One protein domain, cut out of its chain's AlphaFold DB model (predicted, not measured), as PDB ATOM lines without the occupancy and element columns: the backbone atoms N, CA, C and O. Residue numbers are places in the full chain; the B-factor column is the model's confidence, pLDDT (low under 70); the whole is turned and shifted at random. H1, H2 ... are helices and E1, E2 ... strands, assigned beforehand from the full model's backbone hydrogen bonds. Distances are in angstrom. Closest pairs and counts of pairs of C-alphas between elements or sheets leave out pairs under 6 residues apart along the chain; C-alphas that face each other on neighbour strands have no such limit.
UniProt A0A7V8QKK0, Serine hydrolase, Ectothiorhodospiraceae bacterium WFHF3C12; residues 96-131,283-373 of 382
ATOM      1  N   LYS A  96     202.675 203.174 221.579       90.69
ATOM      2  CA  LYS A  96     201.437 203.170 222.357       90.69
ATOM      3  C   LYS A  96     200.586 204.416 222.097       90.69
ATOM      4  O   LYS A  96     199.390 204.279 221.905       90.69
ATOM      5  N   HIS A  97     201.183 205.605 222.067       90.81
ATOM      6  CA  HIS A  97     200.436 206.839 221.822       90.81
ATOM      7  C   HIS A  97     199.833 206.861 220.413       90.81
ATOM      8  O   HIS A  97     198.648 207.129 220.264       90.81
ATOM      9  N   ALA A  98     200.606 206.463 219.397       92.31
ATOM     10  CA  ALA A  98     200.101 206.353 218.027       92.31
ATOM     11  C   ALA A  98     198.945 205.336 217.906       92.31
ATOM     12  O   ALA A  98     198.017 205.530 217.122       92.31
ATOM     13  N   VAL A  99     198.988 204.255 218.694       96.50
ATOM     14  CA  VAL A  99     197.890 203.286 218.812       96.50
ATOM     15  C   VAL A  99     196.684 203.887 219.534       96.50
ATOM     16  O   VAL A  99     195.577 203.759 219.025       96.50
ATOM     17  N   ASP A 100     196.874 204.571 220.663       96.31
ATOM     18  CA  ASP A 100     195.786 205.227 221.402       96.31
ATOM     19  C   ASP A 100     195.052 206.252 220.507       96.31
ATOM     20  O   ASP A 100     193.823 206.270 220.461       96.31
ATOM     21  N   ASP A 101     195.795 207.025 219.708       94.38
ATOM     22  CA  ASP A 101     195.259 207.981 218.731       94.38
ATOM     23  C   ASP A 101     194.474 207.324 217.587       94.38
ATOM     24  O   ASP A 101     193.532 207.915 217.054       94.38
ATOM     25  N   PHE A 102     194.877 206.121 217.169       97.31
ATOM     26  CA  PHE A 102     194.122 205.323 216.204       97.31
ATOM     27  C   PHE A 102     192.831 204.783 216.826       97.31
ATOM     28  O   PHE A 102     191.780 204.812 216.192       97.31
ATOM     29  N   LEU A 103     192.899 204.311 218.071       98.19
ATOM     30  CA  LEU A 103     191.745 203.752 218.771       98.19
ATOM     31  C   LEU A 103     190.699 204.813 219.129       98.19
ATOM     32  O   LEU A 103     189.531 204.473 219.290       98.19
ATOM     33  N   ALA A 104     191.104 206.082 219.213       97.75
ATOM     34  CA  ALA A 104     190.220 207.222 219.438       97.75
ATOM     35  C   ALA A 104     189.387 207.635 218.206       97.75
ATOM     36  O   ALA A 104     188.565 208.548 218.320       97.75
ATOM     37  N   LEU A 105     189.592 207.012 217.036       98.00
ATOM     38  CA  LEU A 105     188.727 207.236 215.874       98.00
ATOM     39  C   LEU A 105     187.277 206.789 216.178       98.00
ATOM     40  O   LEU A 105     187.082 205.866 216.971       98.00
ATOM     41  N   PRO A 106     186.257 207.408 215.548       97.50
ATOM     42  CA  PRO A 106     184.855 207.045 215.755       97.50
ATOM     43  C   PRO A 106     184.544 205.572 215.461       97.50
ATOM     44  O   PRO A 106     185.178 204.946 214.606       97.50
ATOM     45  N   GLY A 107     183.505 205.052 216.116       97.19
ATOM     46  CA  GLY A 107     183.017 203.688 215.923       97.19
ATOM     47  C   GLY A 107     183.878 202.612 216.594       97.19
ATOM     48  O   GLY A 107     184.469 202.822 217.653       97.19
ATOM     49  N   GLU A 108     183.905 201.422 215.997       98.38
ATOM     50  CA  GLU A 108     184.731 200.302 216.438       98.38
ATOM     51  C   GLU A 108     186.072 200.294 215.705       98.38
ATOM     52  O   GLU A 108     186.130 200.205 214.477       98.38
ATOM     53  N   THR A 109     187.159 200.300 216.468       98.62
ATOM     54  CA  THR A 109     188.527 200.210 215.959       98.62
ATOM     55  C   THR A 109     189.220 198.962 216.489       98.62
ATOM     56  O   THR A 109     188.987 198.512 217.612       98.62
ATOM     57  N   SER A 110     190.082 198.365 215.670       98.69
ATOM     58  CA  SER A 110     190.938 197.248 216.070       98.69
ATOM     59  C   SER A 110     192.277 197.343 215.355       98.69
ATOM     60  O   SER A 110     192.337 197.713 214.176       98.69
ATOM     61  N   ILE A 111     193.351 196.985 216.054       98.75
ATOM     62  CA  ILE A 111     194.700 196.887 215.502       98.75
ATOM     63  C   ILE A 111     195.408 195.645 216.032       98.75
ATOM     64  O   ILE A 111     195.375 195.340 217.222       98.75
ATOM     65  N   SER A 112     196.105 194.950 215.138       98.62
ATOM     66  CA  SER A 112     197.056 193.903 215.498       98.62
ATOM     67  C   SER A 112     198.369 194.103 214.759       98.62
ATOM     68  O   SER A 112     198.376 194.377 213.558       98.62
ATOM     69  N   ILE A 113     199.475 193.931 215.478       98.38
ATOM     70  CA  ILE A 113     200.842 194.025 214.970       98.38
ATOM     71  C   ILE A 113     201.551 192.716 215.295       98.38
ATOM     72  O   ILE A 113     201.665 192.320 216.458       98.38
ATOM     73  N   LEU A 114     202.067 192.065 214.262       98.38
ATOM     74  CA  LEU A 114     203.062 191.012 214.382       98.38
ATOM     75  C   LEU A 114     204.444 191.607 214.150       98.38
ATOM     76  O   LEU A 114     204.621 192.400 213.228       98.38
ATOM     77  N   ARG A 115     205.421 191.161 214.932       97.12
ATOM     78  CA  ARG A 115     206.843 191.427 214.739       97.12
ATOM     79  C   ARG A 115     207.552 190.101 214.500       97.12
ATOM     80  O   ARG A 115     207.452 189.199 215.327       97.12
ATOM     81  N   ASN A 116     208.234 189.958 213.366       95.56
ATOM     82  CA  ASN A 116     208.885 188.708 212.956       95.56
ATOM     83  C   ASN A 116     207.945 187.487 213.041       95.56
ATOM     84  O   ASN A 116     208.315 186.426 213.536       95.56
ATOM     85  N   GLY A 117     206.689 187.668 212.616       94.81
ATOM     86  CA  GLY A 117     205.650 186.631 212.642       94.81
ATOM     87  C   GLY A 117     205.058 186.315 214.025       94.81
ATOM     88  O   GLY A 117     204.134 185.508 214.106       94.81
ATOM     89  N   LYS A 118     205.538 186.946 215.105       96.12
ATOM     90  CA  LYS A 118     205.027 186.760 216.472       96.12
ATOM     91  C   LYS A 118     204.150 187.943 216.901       96.12
ATOM     92  O   LYS A 118     204.461 189.074 216.524       96.12
ATOM     93  N   PRO A 119     203.072 187.731 217.681       96.44
ATOM     94  CA  PRO A 119     202.273 188.830 218.221       96.44
ATOM     95  C   PRO A 119     203.124 189.825 219.010       96.44
ATOM     96  O   PRO A 119     203.839 189.437 219.929       96.44
ATOM     97  N   TYR A 120     203.042 191.100 218.632       96.25
ATOM     98  CA  TYR A 120     203.700 192.213 219.316       96.25
ATOM     99  C   TYR A 120     202.686 193.090 220.053       96.25
ATOM    100  O   TYR A 120     202.921 193.475 221.193       96.25
ATOM    101  N   LEU A 121     201.549 193.379 219.413       96.12
ATOM    102  CA  LEU A 121     200.468 194.186 219.976       96.12
ATOM    103  C   LEU A 121     199.120 193.738 219.397       96.12
ATOM    104  O   LEU A 121     199.037 193.392 218.218       96.12
ATOM    105  N   ARG A 122     198.072 193.759 220.223       97.44
ATOM    106  CA  ARG A 122     196.662 193.609 219.836       97.44
ATOM    107  C   ARG A 122     195.843 194.515 220.748       97.44
ATOM    108  O   ARG A 122     195.902 194.329 221.956       97.44
ATOM    109  N   GLU A 123     195.124 195.472 220.178       98.31
ATOM    110  CA  GLU A 123     194.337 196.468 220.919       98.31
ATOM    111  C   GLU A 123     193.042 196.812 220.159       98.31
ATOM    112  O   GLU A 123     192.927 196.570 218.951       98.31
ATOM    113  N   GLY A 124     192.077 197.412 220.861       97.62
ATOM    114  CA  GLY A 124     190.752 197.757 220.334       97.62
ATOM    115  C   GLY A 124     189.700 196.673 220.590       97.62
ATOM    116  O   GLY A 124     189.795 195.931 221.564       97.62
ATOM    117  N   THR A 125     188.676 196.595 219.738       95.94
ATOM    118  CA  THR A 125     187.613 195.580 219.864       95.94
ATOM    119  C   THR A 125     188.143 194.169 219.584       95.94
ATOM    120  O   THR A 125     188.976 193.961 218.695       95.94
ATOM    121  N   ASP A 126     187.615 193.189 220.321       90.62
ATOM    122  CA  ASP A 126     187.863 191.761 220.093       90.62
ATOM    123  C   ASP A 126     186.981 191.165 218.988       90.62
ATOM    124  O   ASP A 126     187.188 190.026 218.568       90.62
ATOM    125  N   SER A 127     185.999 191.924 218.503       94.44
ATOM    126  CA  SER A 127     185.087 191.486 217.451       94.44
ATOM    127  C   SER A 127     185.775 191.424 216.087       94.44
ATOM    128  O   SER A 127     186.534 192.314 215.704       94.44
ATOM    129  N   ALA A 128     185.423 190.421 215.279       97.75
ATOM    130  CA  ALA A 128     185.733 190.440 213.853       97.75
ATOM    131  C   ALA A 128     184.964 191.587 213.180       97.75
ATOM    132  O   ALA A 128     183.731 191.595 213.213       97.75
ATOM    133  N   LEU A 129     185.669 192.526 212.555       98.31
ATOM    134  CA  LEU A 129     185.101 193.712 211.909       98.31
ATOM    135  C   LEU A 129     184.978 193.513 210.400       98.31
ATOM    136  O   LEU A 129     185.742 192.745 209.811       98.31
ATOM    137  N   PHE A 130     184.039 194.214 209.762       98.25
ATOM    138  CA  PHE A 130     184.000 194.282 208.305       98.25
ATOM    139  C   PHE A 130     185.301 194.899 207.788       98.25
ATOM    140  O   PHE A 130     185.783 195.889 208.328       98.25
ATOM    141  N   CYS A 131     185.881 194.304 206.747       97.94
ATOM    142  CA  CYS A 131     187.222 194.666 206.273       97.94
ATOM    143  C   CYS A 131     187.264 195.112 204.802       97.94
ATOM    144  O   CYS A 131     188.343 195.275 204.229       97.94
ATOM    145  N   PHE A 283     186.591 189.947 209.616       98.50
ATOM    146  CA  PHE A 283     187.875 189.384 210.018       98.50
ATOM    147  C   PHE A 283     188.343 190.016 211.330       98.50
ATOM    148  O   PHE A 283     188.156 191.213 211.553       98.50
ATOM    149  N   GLU A 284     188.997 189.228 212.181       98.44
ATOM    150  CA  GLU A 284     189.826 189.791 213.250       98.44
ATOM    151  C   GLU A 284     191.104 190.395 212.644       98.44
ATOM    152  O   GLU A 284     191.683 189.844 211.701       98.44
ATOM    153  N   THR A 285     191.607 191.496 213.206       98.50
ATOM    154  CA  THR A 285     192.860 192.108 212.726       98.50
ATOM    155  C   THR A 285     194.057 191.174 212.899       98.50
ATOM    156  O   THR A 285     194.905 191.080 212.012       98.50
ATOM    157  N   MET A 286     194.097 190.398 213.985       98.00
ATOM    158  CA  MET A 286     195.139 189.392 214.209       98.00
ATOM    159  C   MET A 286     195.126 188.319 213.115       98.00
ATOM    160  O   MET A 286     196.179 187.910 212.630       98.00
ATOM    161  N   GLN A 287     193.939 187.898 212.681       97.94
ATOM    162  CA  GLN A 287     193.790 186.925 211.605       97.94
ATOM    163  C   GLN A 287     194.361 187.469 210.289       97.94
ATOM    164  O   GLN A 287     195.165 186.791 209.653       97.94
ATOM    165  N   LEU A 288     194.001 188.696 209.893       98.38
ATOM    166  CA  LEU A 288     194.530 189.323 208.676       98.38
ATOM    167  C   LEU A 288     196.053 189.515 208.736       98.38
ATOM    168  O   LEU A 288     196.743 189.179 207.774       98.38
ATOM    169  N   ALA A 289     196.584 189.980 209.870       98.25
ATOM    170  CA  ALA A 289     198.023 190.144 210.068       98.25
ATOM    171  C   ALA A 289     198.774 188.802 209.978       98.25
ATOM    172  O   ALA A 289     199.816 188.718 209.325       98.25
ATOM    173  N   LEU A 290     198.228 187.732 210.572       97.94
ATOM    174  CA  LEU A 290     198.795 186.381 210.500       97.94
ATOM    175  C   LEU A 290     198.781 185.829 209.076       97.94
ATOM    176  O   LEU A 290     199.804 185.307 208.632       97.94
ATOM    177  N   LEU A 291     197.665 185.959 208.355       97.94
ATOM    178  CA  LEU A 291     197.580 185.534 206.956       97.94
ATOM    179  C   LEU A 291     198.620 186.266 206.106       97.94
ATOM    180  O   LEU A 291     199.400 185.623 205.412       97.94
ATOM    181  N   LEU A 292     198.697 187.594 206.226       96.44
ATOM    182  CA  LEU A 292     199.663 188.401 205.483       96.44
ATOM    183  C   LEU A 292     201.117 188.004 205.785       96.44
ATOM    184  O   LEU A 292     201.946 187.942 204.874       96.44
ATOM    185  N   SER A 293     201.427 187.709 207.054       96.19
ATOM    186  CA  SER A 293     202.779 187.315 207.461       96.19
ATOM    187  C   SER A 293     203.242 186.022 206.786       96.19
ATOM    188  O   SER A 293     204.409 185.930 206.407       96.19
ATOM    189  N   LYS A 294     202.315 185.077 206.572       95.81
ATOM    190  CA  LYS A 294     202.569 183.740 206.018       95.81
ATOM    191  C   LYS A 294     202.534 183.665 204.494       95.81
ATOM    192  O   LYS A 294     202.950 182.653 203.955       95.81
ATOM    193  N   ILE A 295     202.017 184.690 203.813       95.31
ATOM    194  CA  ILE A 295     201.986 184.709 202.346       95.31
ATOM    195  C   ILE A 295     203.416 184.818 201.815       95.31
ATOM    196  O   ILE A 295     204.088 185.819 202.079       95.31
ATOM    197  N   GLU A 296     203.876 183.828 201.055       93.75
ATOM    198  CA  GLU A 296     205.259 183.751 200.556       93.75
ATOM    199  C   GLU A 296     205.449 184.521 199.240       93.75
ATOM    200  O   GLU A 296     206.529 185.039 198.943       93.75
ATOM    201  N   THR A 297     204.383 184.700 198.457       91.62
ATOM    202  CA  THR A 297     204.400 185.416 197.174       91.62
ATOM    203  C   THR A 297     204.390 186.930 197.394       91.62
ATOM    204  O   THR A 297     203.495 187.651 196.945       91.62
ATOM    205  N   LYS A 298     205.425 187.454 198.066       90.19
ATOM    206  CA  LYS A 298     205.552 188.877 198.430       90.19
ATOM    207  C   LYS A 298     205.424 189.817 197.227       90.19
ATOM    208  O   LYS A 298     204.862 190.897 197.374       90.19
ATOM    209  N   ARG A 299     205.809 189.382 196.016       93.69
ATOM    210  CA  ARG A 299     205.595 190.147 194.769       93.69
ATOM    211  C   ARG A 299     204.134 190.573 194.562       93.69
ATOM    212  O   ARG A 299     203.910 191.656 194.040       93.69
ATOM    213  N   LEU A 300     203.155 189.762 194.979       93.56
ATOM    214  CA  LEU A 300     201.722 190.066 194.863       93.56
ATOM    215  C   LEU A 300     201.225 190.992 195.974       93.56
ATOM    216  O   LEU A 300     200.172 191.600 195.827       93.56
ATOM    217  N   LEU A 301     201.962 191.120 197.075       88.44
ATOM    218  CA  LEU A 301     201.671 192.106 198.114       88.44
ATOM    219  C   LEU A 301     202.290 193.465 197.762       88.44
ATOM    220  O   LEU A 301     201.690 194.502 198.032       88.44
ATOM    221  N   SER A 302     203.464 193.463 197.128       89.50
ATOM    222  CA  SER A 302     204.221 194.670 196.766       89.50
ATOM    223  C   SER A 302     203.690 195.416 195.536       89.50
ATOM    224  O   SER A 302     204.177 196.502 195.232       89.50
ATOM    225  N   VAL A 303     202.691 194.879 194.824       85.75
ATOM    226  CA  VAL A 303     201.997 195.637 193.760       85.75
ATOM    227  C   VAL A 303     201.103 196.744 194.324       85.75
ATOM    228  O   VAL A 303     200.844 197.726 193.632       85.75
ATOM    229  N   GLY A 304     200.632 196.597 195.567       76.69
ATOM    230  CA  GLY A 304     199.874 197.625 196.269       76.69
ATOM    231  C   GLY A 304     200.811 198.640 196.916       76.69
ATOM    232  O   GLY A 304     201.731 198.264 197.640       76.69
ATOM    233  N   GLN A 305     200.568 199.929 196.684       82.06
ATOM    234  CA  GLN A 305     201.260 201.002 197.398       82.06
ATOM    235  C   GLN A 305     200.485 201.337 198.678       82.06
ATOM    236  O   GLN A 305     199.305 201.694 198.577       82.06
ATOM    237  N   PRO A 306     201.099 201.233 199.869       86.31
ATOM    238  CA  PRO A 306     200.487 201.755 201.077       86.31
ATOM    239  C   PRO A 306     200.272 203.273 200.956       86.31
ATOM    240  O   PRO A 306     201.132 203.969 200.416       86.31
ATOM    241  N   PRO A 307     199.162 203.825 201.472       84.50
ATOM    242  CA  PRO A 307     198.867 205.258 201.409       84.50
ATOM    243  C   PRO A 307     199.601 206.057 202.505       84.50
ATOM    244  O   PRO A 307     199.026 206.943 203.129       84.50
ATOM    245  N   PHE A 308     200.867 205.731 202.764       83.81
ATOM    246  CA  PHE A 308     201.738 206.402 203.731       83.81
ATOM    247  C   PHE A 308     203.199 206.347 203.264       83.81
ATOM    248  O   PHE A 308     203.532 205.621 202.331       83.81
ATOM    249  N   ASP A 309     204.076 207.128 203.901       80.75
ATOM    250  CA  ASP A 309     205.498 207.169 203.547       80.75
ATOM    251  C   ASP A 309     206.193 205.839 203.880       80.75
ATOM    252  O   ASP A 309     206.298 205.442 205.042       80.75
ATOM    253  N   THR A 310     206.677 205.153 202.847       87.06
ATOM    254  CA  THR A 310     207.414 203.892 202.968       87.06
ATOM    255  C   THR A 310     208.927 204.072 202.921       87.06
ATOM    256  O   THR A 310     209.640 203.082 203.033       87.06
ATOM    257  N   ALA A 311     209.442 205.304 202.807       83.50
ATOM    258  CA  ALA A 311     210.879 205.576 202.735       83.50
ATOM    259  C   ALA A 311     211.728 204.953 203.868       83.50
ATOM    260  O   ALA A 311     212.877 204.608 203.588       83.50
ATOM    261  N   PRO A 312     211.233 204.784 205.115       84.81
ATOM    262  CA  PRO A 312     211.989 204.099 206.168       84.81
ATOM    263  C   PRO A 312     212.146 202.580 205.979       84.81
ATOM    264  O   PRO A 312     212.860 201.949 206.753       84.81
ATOM    265  N   TRP A 313     211.451 201.978 205.012       91.88
ATOM    266  CA  TRP A 313     211.306 200.530 204.887       91.88
ATOM    267  C   TRP A 313     211.973 200.010 203.611       91.88
ATOM    268  O   TRP A 313     211.792 200.561 202.526       91.88
ATOM    269  N   SER A 314     212.718 198.911 203.731       93.44
ATOM    270  CA  SER A 314     213.459 198.287 202.626       93.44
ATOM    271  C   SER A 314     212.533 197.604 201.621       93.44
ATOM    272  O   SER A 314     212.790 197.574 200.417       93.44
ATOM    273  N   SER A 315     211.425 197.058 202.117       93.19
ATOM    274  CA  SER A 315     210.358 196.481 201.308       93.19
ATOM    275  C   SER A 315     209.035 196.523 202.059       93.19
ATOM    276  O   SER A 315     208.985 196.618 203.288       93.19
ATOM    277  N   PHE A 316     207.948 196.491 201.294       94.94
ATOM    278  CA  PHE A 316     206.601 196.591 201.825       94.94
ATOM    279  C   PHE A 316     205.596 195.845 200.949       94.94
ATOM    280  O   PHE A 316     205.854 195.517 199.786       94.94
ATOM    281  N   GLY A 317     204.428 195.584 201.523       94.81
ATOM    282  CA  GLY A 317     203.273 195.031 200.832       94.81
ATOM    283  C   GLY A 317     201.986 195.550 201.453       94.81
ATOM    284  O   GLY A 317     201.954 195.856 202.644       94.81
ATOM    285  N   TYR A 318     200.929 195.676 200.656       95.81
ATOM    286  CA  TYR A 318     199.695 196.322 201.095       95.81
ATOM    287  C   TYR A 318     198.461 195.717 200.441       95.81
ATOM    288  O   TYR A 318     198.408 195.522 199.227       95.81
ATOM    289  N   LYS A 319     197.423 195.513 201.252       97.19
ATOM    290  CA  LYS A 319     196.055 195.343 200.779       97.19
ATOM    291  C   LYS A 319     195.090 195.971 201.781       97.19
ATOM    292  O   LYS A 319     194.876 195.445 202.866       97.19
ATOM    293  N   GLY A 320     194.490 197.088 201.391       95.06
ATOM    294  CA  GLY A 320     193.383 197.694 202.129       95.06
ATOM    295  C   GLY A 320     192.012 197.203 201.673       95.06
ATOM    296  O   GLY A 320     191.873 196.429 200.710       95.06
ATOM    297  N   GLY A 321     190.988 197.727 202.335       96.06
ATOM    298  CA  GLY A 321     189.595 197.544 201.962       96.06
ATOM    299  C   GLY A 321     188.733 198.697 202.454       96.06
ATOM    300  O   GLY A 321     188.907 199.165 203.570       96.06
ATOM    301  N   GLU A 322     187.815 199.144 201.605       94.88
ATOM    302  CA  GLU A 322     186.888 200.241 201.889       94.88
ATOM    303  C   GLU A 322     185.476 199.797 201.457       94.88
ATOM    304  O   GLU A 322     185.332 199.077 200.462       94.88
ATOM    305  N   SER A 323     184.454 200.175 202.224       93.44
ATOM    306  CA  SER A 323     183.025 200.124 201.865       93.44
ATOM    307  C   SER A 323     182.250 201.128 202.734       93.44
ATOM    308  O   SER A 323     182.854 201.796 203.567       93.44
ATOM    309  N   SER A 324     180.927 201.245 202.571       91.38
ATOM    310  CA  SER A 324     180.092 202.113 203.426       91.38
ATOM    311  C   SER A 324     180.340 201.815 204.908       91.38
ATOM    312  O   SER A 324     180.130 200.680 205.336       91.38
ATOM    313  N   GLY A 325     180.811 202.812 205.663       95.31
ATOM    314  CA  GLY A 325     181.110 202.684 207.095       95.31
ATOM    315  C   GLY A 325     182.307 201.787 207.444       95.31
ATOM    316  O   GLY A 325     182.444 201.369 208.590       95.31
ATOM    317  N   VAL A 326     183.164 201.433 206.479       97.31
ATOM    318  CA  VAL A 326     184.260 200.469 206.673       97.31
ATOM    319  C   VAL A 326     185.543 200.961 206.026       97.31
ATOM    320  O   VAL A 326     185.580 201.216 204.821       97.31
ATOM    321  N   ILE A 327     186.633 200.961 206.790       98.12
ATOM    322  CA  ILE A 327     187.978 201.202 206.269       98.12
ATOM    323  C   ILE A 327     189.000 200.279 206.947       98.12
ATOM    324  O   ILE A 327     188.995 200.072 208.161       98.12
ATOM    325  N   ASN A 328     189.868 199.672 206.141       98.38
ATOM    326  CA  ASN A 328     190.925 198.768 206.579       98.38
ATOM    327  C   ASN A 328     192.249 199.085 205.876       98.38
ATOM    328  O   ASN A 328     192.301 199.292 204.660       98.38
ATOM    329  N   ALA A 329     193.333 199.011 206.645       98.25
ATOM    330  CA  ALA A 329     194.697 198.942 206.150       98.25
ATOM    331  C   ALA A 329     195.379 197.688 206.697       98.25
ATOM    332  O   ALA A 329     195.619 197.579 207.898       98.25
ATOM    333  N   THR A 330     195.741 196.768 205.804       98.25
ATOM    334  CA  THR A 330     196.546 195.593 206.144       98.25
ATOM    335  C   THR A 330     197.835 195.605 205.331       98.25
ATOM    336  O   THR A 330     197.800 195.700 204.101       98.25
ATOM    337  N   PHE A 331     198.985 195.577 206.004       97.62
ATOM    338  CA  PHE A 331     200.282 195.817 205.376       97.62
ATOM    339  C   PHE A 331     201.443 195.105 206.060       97.62
ATOM    340  O   PHE A 331     201.414 194.799 207.250       97.62
ATOM    341  N   TRP A 332     202.470 194.829 205.265       96.31
ATOM    342  CA  TRP A 332     203.723 194.217 205.679       96.31
ATOM    343  C   TRP A 332     204.858 195.199 205.419       96.31
ATOM    344  O   TRP A 332     204.863 195.872 204.388       96.31
ATOM    345  N   LEU A 333     205.801 195.273 206.350       96.38
ATOM    346  CA  LEU A 333     206.964 196.154 206.300       96.38
ATOM    347  C   LEU A 333     208.205 195.346 206.667       96.38
ATOM    348  O   LEU A 333     208.160 194.531 207.589       96.38
ATOM    349  N   SER A 334     209.309 195.595 205.975       95.19
ATOM    350  CA  SER A 334     210.623 195.054 206.311       95.19
ATOM    351  C   SER A 334     211.614 196.193 206.476       95.19
ATOM    352  O   SER A 334     211.713 197.056 205.604       95.19
ATOM    353  N   GLY A 335     212.345 196.200 207.588       93.62
ATOM    354  CA  GLY A 335     213.471 197.103 207.816       93.62
ATOM    355  C   GLY A 335     214.744 196.627 207.112       93.62
ATOM    356  O   GLY A 335     214.815 195.496 206.619       93.62
ATOM    357  N   ASP A 336     215.763 197.487 207.078       89.94
ATOM    358  CA  ASP A 336     217.121 197.134 206.625       89.94
ATOM    359  C   ASP A 336     217.837 196.185 207.604       89.94
ATOM    360  O   ASP A 336     218.759 195.461 207.231       89.94
ATOM    361  N   ASP A 337     217.399 196.165 208.864       89.38
ATOM    362  CA  ASP A 337     217.901 195.289 209.925       89.38
ATOM    363  C   ASP A 337     217.333 193.856 209.855       89.38
ATOM    364  O   ASP A 337     217.713 193.000 210.654       89.38
ATOM    365  N   GLY A 338     216.424 193.593 208.909       91.25
ATOM    366  CA  GLY A 338     215.710 192.326 208.760       91.25
ATOM    367  C   GLY A 338     214.494 192.167 209.677       91.25
ATOM    368  O   GLY A 338     213.811 191.146 209.591       91.25
ATOM    369  N   THR A 339     214.183 193.151 210.530       95.19
ATOM    370  CA  THR A 339     212.944 193.138 211.311       95.19
ATOM    371  C   THR A 339     211.761 193.285 210.358       95.19
ATOM    372  O   THR A 339     211.711 194.200 209.537       95.19
ATOM    373  N   THR A 340     210.775 192.402 210.493       96.19
ATOM    374  CA  THR A 340     209.530 192.466 209.726       96.19
ATOM    375  C   THR A 340     208.345 192.758 210.628       96.19
ATOM    376  O   THR A 340     208.275 192.293 211.768       96.19
ATOM    377  N   TYR A 341     207.378 193.487 210.085       97.88
ATOM    378  CA  TYR A 341     206.096 193.734 210.719       97.88
ATOM    379  C   TYR A 341     204.964 193.315 209.786       97.88
ATOM    380  O   TYR A 341     205.029 193.556 208.585       97.88
ATOM    381  N   SER A 342     203.921 192.687 210.327       98.06
ATOM    382  CA  SER A 342     202.635 192.506 209.632       98.06
ATOM    383  C   SER A 342     201.544 193.138 210.478       98.06
ATOM    384  O   SER A 342     201.392 192.785 211.644       98.06
ATOM    385  N   ILE A 343     200.827 194.097 209.910       98.50
ATOM    386  CA  ILE A 343     199.887 194.956 210.619       98.50
ATOM    387  C   ILE A 343     198.526 194.852 209.943       98.50
ATOM    388  O   ILE A 343     198.441 194.874 208.718       98.50
ATOM    389  N   SER A 344     197.462 194.780 210.738       98.62
ATOM    390  CA  SER A 344     196.094 195.009 210.274       98.62
ATOM    391  C   SER A 344     195.424 196.022 211.184       98.62
ATOM    392  O   SER A 344     195.443 195.867 212.404       98.62
ATOM    393  N   MET A 345     194.796 197.020 210.577       98.75
ATOM    394  CA  MET A 345     194.068 198.104 211.229       98.75
ATOM    395  C   MET A 345     192.699 198.223 210.571       98.75
ATOM    396  O   MET A 345     192.624 198.336 209.347       98.75
ATOM    397  N   THR A 346     191.628 198.197 211.358       98.75
ATOM    398  CA  THR A 346     190.250 198.290 210.853       98.75
ATOM    399  C   THR A 346     189.455 199.286 211.681       98.75
ATOM    400  O   THR A 346     189.572 199.281 212.905       98.75
ATOM    401  N   GLN A 347     188.632 200.089 211.011       98.56
ATOM    402  CA  GLN A 347     187.604 200.933 211.610       98.56
ATOM    403  C   GLN A 347     186.248 200.612 210.963       98.56
ATOM    404  O   GLN A 347     186.139 200.519 209.735       98.56
ATOM    405  N   ASN A 348     185.217 200.413 211.783       98.25
ATOM    406  CA  ASN A 348     183.816 200.362 211.366       98.25
ATOM    407  C   ASN A 348     183.041 201.448 212.120       98.25
ATOM    408  O   ASN A 348     183.048 201.447 213.346       98.25
ATOM    409  N   ALA A 349     182.379 202.354 211.410       97.12
ATOM    410  CA  ALA A 349     181.598 203.452 211.984       97.12
ATOM    411  C   ALA A 349     180.415 203.790 211.065       97.12
ATOM    412  O   ALA A 349     180.253 203.161 210.014       97.12
ATOM    413  N   GLU A 350     179.601 204.778 211.434       95.69
ATOM    414  CA  GLU A 350     178.649 205.354 210.481       95.69
ATOM    415  C   GLU A 350     179.408 205.975 209.293       95.69
ATOM    416  O   GLU A 350     180.558 206.401 209.418       95.69
ATOM    417  N   GLU A 351     178.804 205.968 208.101       91.75
ATOM    418  CA  GLU A 351     179.506 206.345 206.862       91.75
ATOM    419  C   GLU A 351     180.055 207.778 206.904       91.75
ATOM    420  O   GLU A 351     181.167 208.024 206.441       91.75
ATOM    421  N   ASP A 352     179.305 208.708 207.491       92.81
ATOM    422  CA  ASP A 352     179.677 210.115 207.633       92.81
ATOM    423  C   ASP A 352     180.718 210.375 208.735       92.81
ATOM    424  O   ASP A 352     181.305 211.458 208.775       92.81
ATOM    425  N   GLU A 353     181.001 209.385 209.585       94.25
ATOM    426  CA  GLU A 353     182.053 209.439 210.605       94.25
ATOM    427  C   GLU A 353     183.408 208.901 210.107       94.25
ATOM    428  O   GLU A 353     184.433 209.083 210.773       94.25
ATOM    429  N   ILE A 354     183.448 208.245 208.940       95.62
ATOM    430  CA  ILE A 354     184.696 207.753 208.345       95.62
ATOM    431  C   ILE A 354     185.430 208.899 207.637       95.62
ATOM    432  O   ILE A 354     185.192 209.204 206.467       95.62
ATOM    433  N   ASP A 355     186.412 209.484 208.324       95.25
ATOM    434  CA  ASP A 355     187.411 210.354 207.699       95.25
ATOM    435  C   ASP A 355     188.603 209.525 207.194       95.25
ATOM    436  O   ASP A 355     189.482 209.082 207.943       95.25
ATOM    437  N   ARG A 356     188.639 209.329 205.874       93.06
ATOM    438  CA  ARG A 356     189.674 208.558 205.179       93.06
ATOM    439  C   ARG A 356     191.081 209.128 205.372       93.06
ATOM    440  O   ARG A 356     192.034 208.364 205.547       93.06
ATOM    441  N   ASP A 357     191.232 210.448 205.309       87.19
ATOM    442  CA  ASP A 357     192.540 211.096 205.428       87.19
ATOM    443  C   ASP A 357     193.030 211.024 206.881       87.19
ATOM    444  O   ASP A 357     194.216 210.768 207.124       87.19
ATOM    445  N   GLN A 358     192.122 211.155 207.854       90.94
ATOM    446  CA  GLN A 358     192.438 210.949 209.264       90.94
ATOM    447  C   GLN A 358     192.870 209.502 209.533       90.94
ATOM    448  O   GLN A 358     193.932 209.291 210.127       90.94
ATOM    449  N   PHE A 359     192.119 208.509 209.045       95.88
ATOM    450  CA  PHE A 359     192.456 207.092 209.205       95.88
ATOM    451  C   PHE A 359     193.864 206.787 208.680       95.88
ATOM    452  O   PHE A 359     194.704 206.257 209.411       95.88
ATOM    453  N   PHE A 360     194.173 207.172 207.436       92.94
ATOM    454  CA  PHE A 360     195.489 206.882 206.859       92.94
ATOM    455  C   PHE A 360     196.623 207.709 207.473       92.94
ATOM    456  O   PHE A 360     197.755 207.228 207.525       92.94
ATOM    457  N   THR A 361     196.329 208.885 208.034       87.12
ATOM    458  CA  THR A 361     197.297 209.622 208.861       87.12
ATOM    459  C   THR A 361     197.680 208.819 210.109       87.12
ATOM    460  O   THR A 361     198.865 208.717 210.429       87.12
ATOM    461  N   ARG A 362     196.714 208.182 210.792       92.81
ATOM    462  CA  ARG A 362     196.987 207.308 211.952       92.81
ATOM    463  C   ARG A 362     197.764 206.053 211.559       92.81
ATOM    464  O   ARG A 362     198.741 205.709 212.223       92.81
ATOM    465  N   VAL A 363     197.396 205.420 210.442       95.12
ATOM    466  CA  VAL A 363     198.138 204.281 209.869       95.12
ATOM    467  C   VAL A 363     199.599 204.653 209.594       95.12
ATOM    468  O   VAL A 363     200.508 203.930 210.002       95.12
ATOM    469  N   GLY A 364     199.834 205.795 208.942       90.88
ATOM    470  CA  GLY A 364     201.177 206.288 208.644       90.88
ATOM    471  C   GLY A 364     201.989 206.635 209.894       90.88
ATOM    472  O   GLY A 364     203.187 206.345 209.932       90.88
ATOM    473  N   SER A 365     201.353 207.194 210.932       88.62
ATOM    474  CA  SER A 365     202.013 207.451 212.221       88.62
ATOM    475  C   SER A 365     202.522 206.151 212.844       88.62
ATOM    476  O   SER A 365     203.715 206.026 213.114       88.62
ATOM    477  N   ILE A 366     201.668 205.126 212.951       94.25
ATOM    478  CA  ILE A 366     202.054 203.806 213.474       94.25
ATOM    479  C   ILE A 366     203.180 203.185 212.643       94.25
ATOM    480  O   ILE A 366     204.190 202.758 213.205       94.25
ATOM    481  N   ALA A 367     203.055 203.181 211.311       93.50
ATOM    482  CA  ALA A 367     204.108 202.689 210.425       93.50
ATOM    483  C   ALA A 367     205.426 203.452 210.624       93.50
ATOM    484  O   ALA A 367     206.495 202.865 210.523       93.50
ATOM    485  N   THR A 368     205.382 204.741 210.952       87.69
ATOM    486  CA  THR A 368     206.597 205.508 211.221       87.69
ATOM    487  C   THR A 368     207.177 205.197 212.600       87.69
ATOM    488  O   THR A 368     208.379 204.958 212.700       87.69
ATOM    489  N   GLN A 369     206.356 205.107 213.651       89.00
ATOM    490  CA  GLN A 369     206.846 204.785 214.998       89.00
ATOM    491  C   GLN A 369     207.479 203.392 215.074       89.00
ATOM    492  O   GLN A 369     208.483 203.205 215.762       89.00
ATOM    493  N   LEU A 370     206.958 202.423 214.314       92.38
ATOM    494  CA  LEU A 370     207.570 201.096 214.208       92.38
ATOM    495  C   LEU A 370     209.005 201.150 213.658       92.38
ATOM    496  O   LEU A 370     209.824 200.330 214.065       92.38
ATOM    497  N   SER A 371     209.335 202.126 212.801       89.25
ATOM    498  CA  SER A 371     210.694 202.291 212.257       89.25
ATOM    499  C   SER A 371     211.717 202.789 213.288       89.25
ATOM    500  O   SER A 371     212.919 202.655 213.074       89.25
ATOM    501  N   PHE A 372     211.260 203.329 214.426       87.12
ATOM    502  CA  PHE A 372     212.125 203.763 215.527       87.12
ATOM    503  C   PHE A 372     212.325 202.697 216.605       87.12
ATOM    504  O   PHE A 372     213.118 202.908 217.528       87.12
ATOM    505  N   LEU A 373     211.622 201.562 216.528       87.81
ATOM    506  CA  LEU A 373     211.821 200.483 217.486       87.81
ATOM    507  C   LEU A 373     213.216 199.863 217.296       87.81
ATOM    508  O   LEU A 373     213.626 199.615 216.163       87.81
TER     509      LEU A 373
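AT A GLANCE: This is residues 96 to 131 and 283 to 373 of the 382 residues of the protein "Serine hydrolase" of Ectothiorhodospiraceae bacterium WFHF3C12 (UniProt A0A7V8QKK0). A twisted sheet of five strands is the middle of three layers: H1 and H4 run side by side over one face, H2 is over the other, and short H3 sits beside edge strand E3. The printed part has 127 residues, with four named helices and five named strands in the order H1 E1 E2 H2 H3 E3 E4 E5 H4. The sheet runs E2 E1 E5 E4 E3, antiparallel throughout; the class is mixed, helices and strands. The whole is compact, with a radius of gyration of the C-alphas of 13.4 A and spans of 39 by 27 by 24 A.

IN THESE COORDINATES: H1, residues 96 to 103, begins with C-alpha 96 at (201.437, 203.170, 222.357). E1 is residues 108 to 115, 23.9 A from first to last C-alpha, and E2 118 to 124, 18.4 A. H2 is residues 285 to 294, 14.5 A, and H3 298 to 301. E3 is residues 315 to 323, 27.6 A; E4, 326 to 334, and E5, 340 to 348, are 26.9 A each. H4, residues 356 to 370, 21.4 A, ends with C-alpha 370 at (207.570, 201.096, 214.208).

HOW THE PARTS SIT: E3, E4 and E5 form a meander, each strand the antiparallel neighbour of the one before; N 328 and O 321, and N 343 and O 331, are within hydrogen-bond range at 2.8 A. Between neighbour strands E1 and E5, N 114 and O 342 are within hydrogen-bond range at 2.8 A, and across the hairpin E1 and E2, N 113 and O 121 are within hydrogen-bond range at 2.8 A. H4 has a height over the sheet of 10.1 A. H1, on the same face, touches H4 at a shallow tilt of 20 degrees, opposite ways; their closest C-alphas, Phe 102 and Arg 362, are 5.5 A apart. H2, on the opposite face, has a height of 7.1 A; its closest C-alpha pair with E5 is Thr 285 and Ser 344, 5.0 A. H3 is on the same face as H2; its closest C-alpha pair with E3 is Leu 301 and Gly 317, 4.3 A. In H1, H2 and H4 every O i to N i+4 pair is within hydrogen-bond range; H3 is too short for one.

THE WHOLE: The C-alphas farthest apart, Asp 337 and Asp 352, are 41.1 A apart. Residues 132 to 282 are not printed, and C-alphas 131 and 283 are 6.5 A apart across the cut. The link from H3 to E3, 13 residues, is long. No printed residue has a pLDDT under 70.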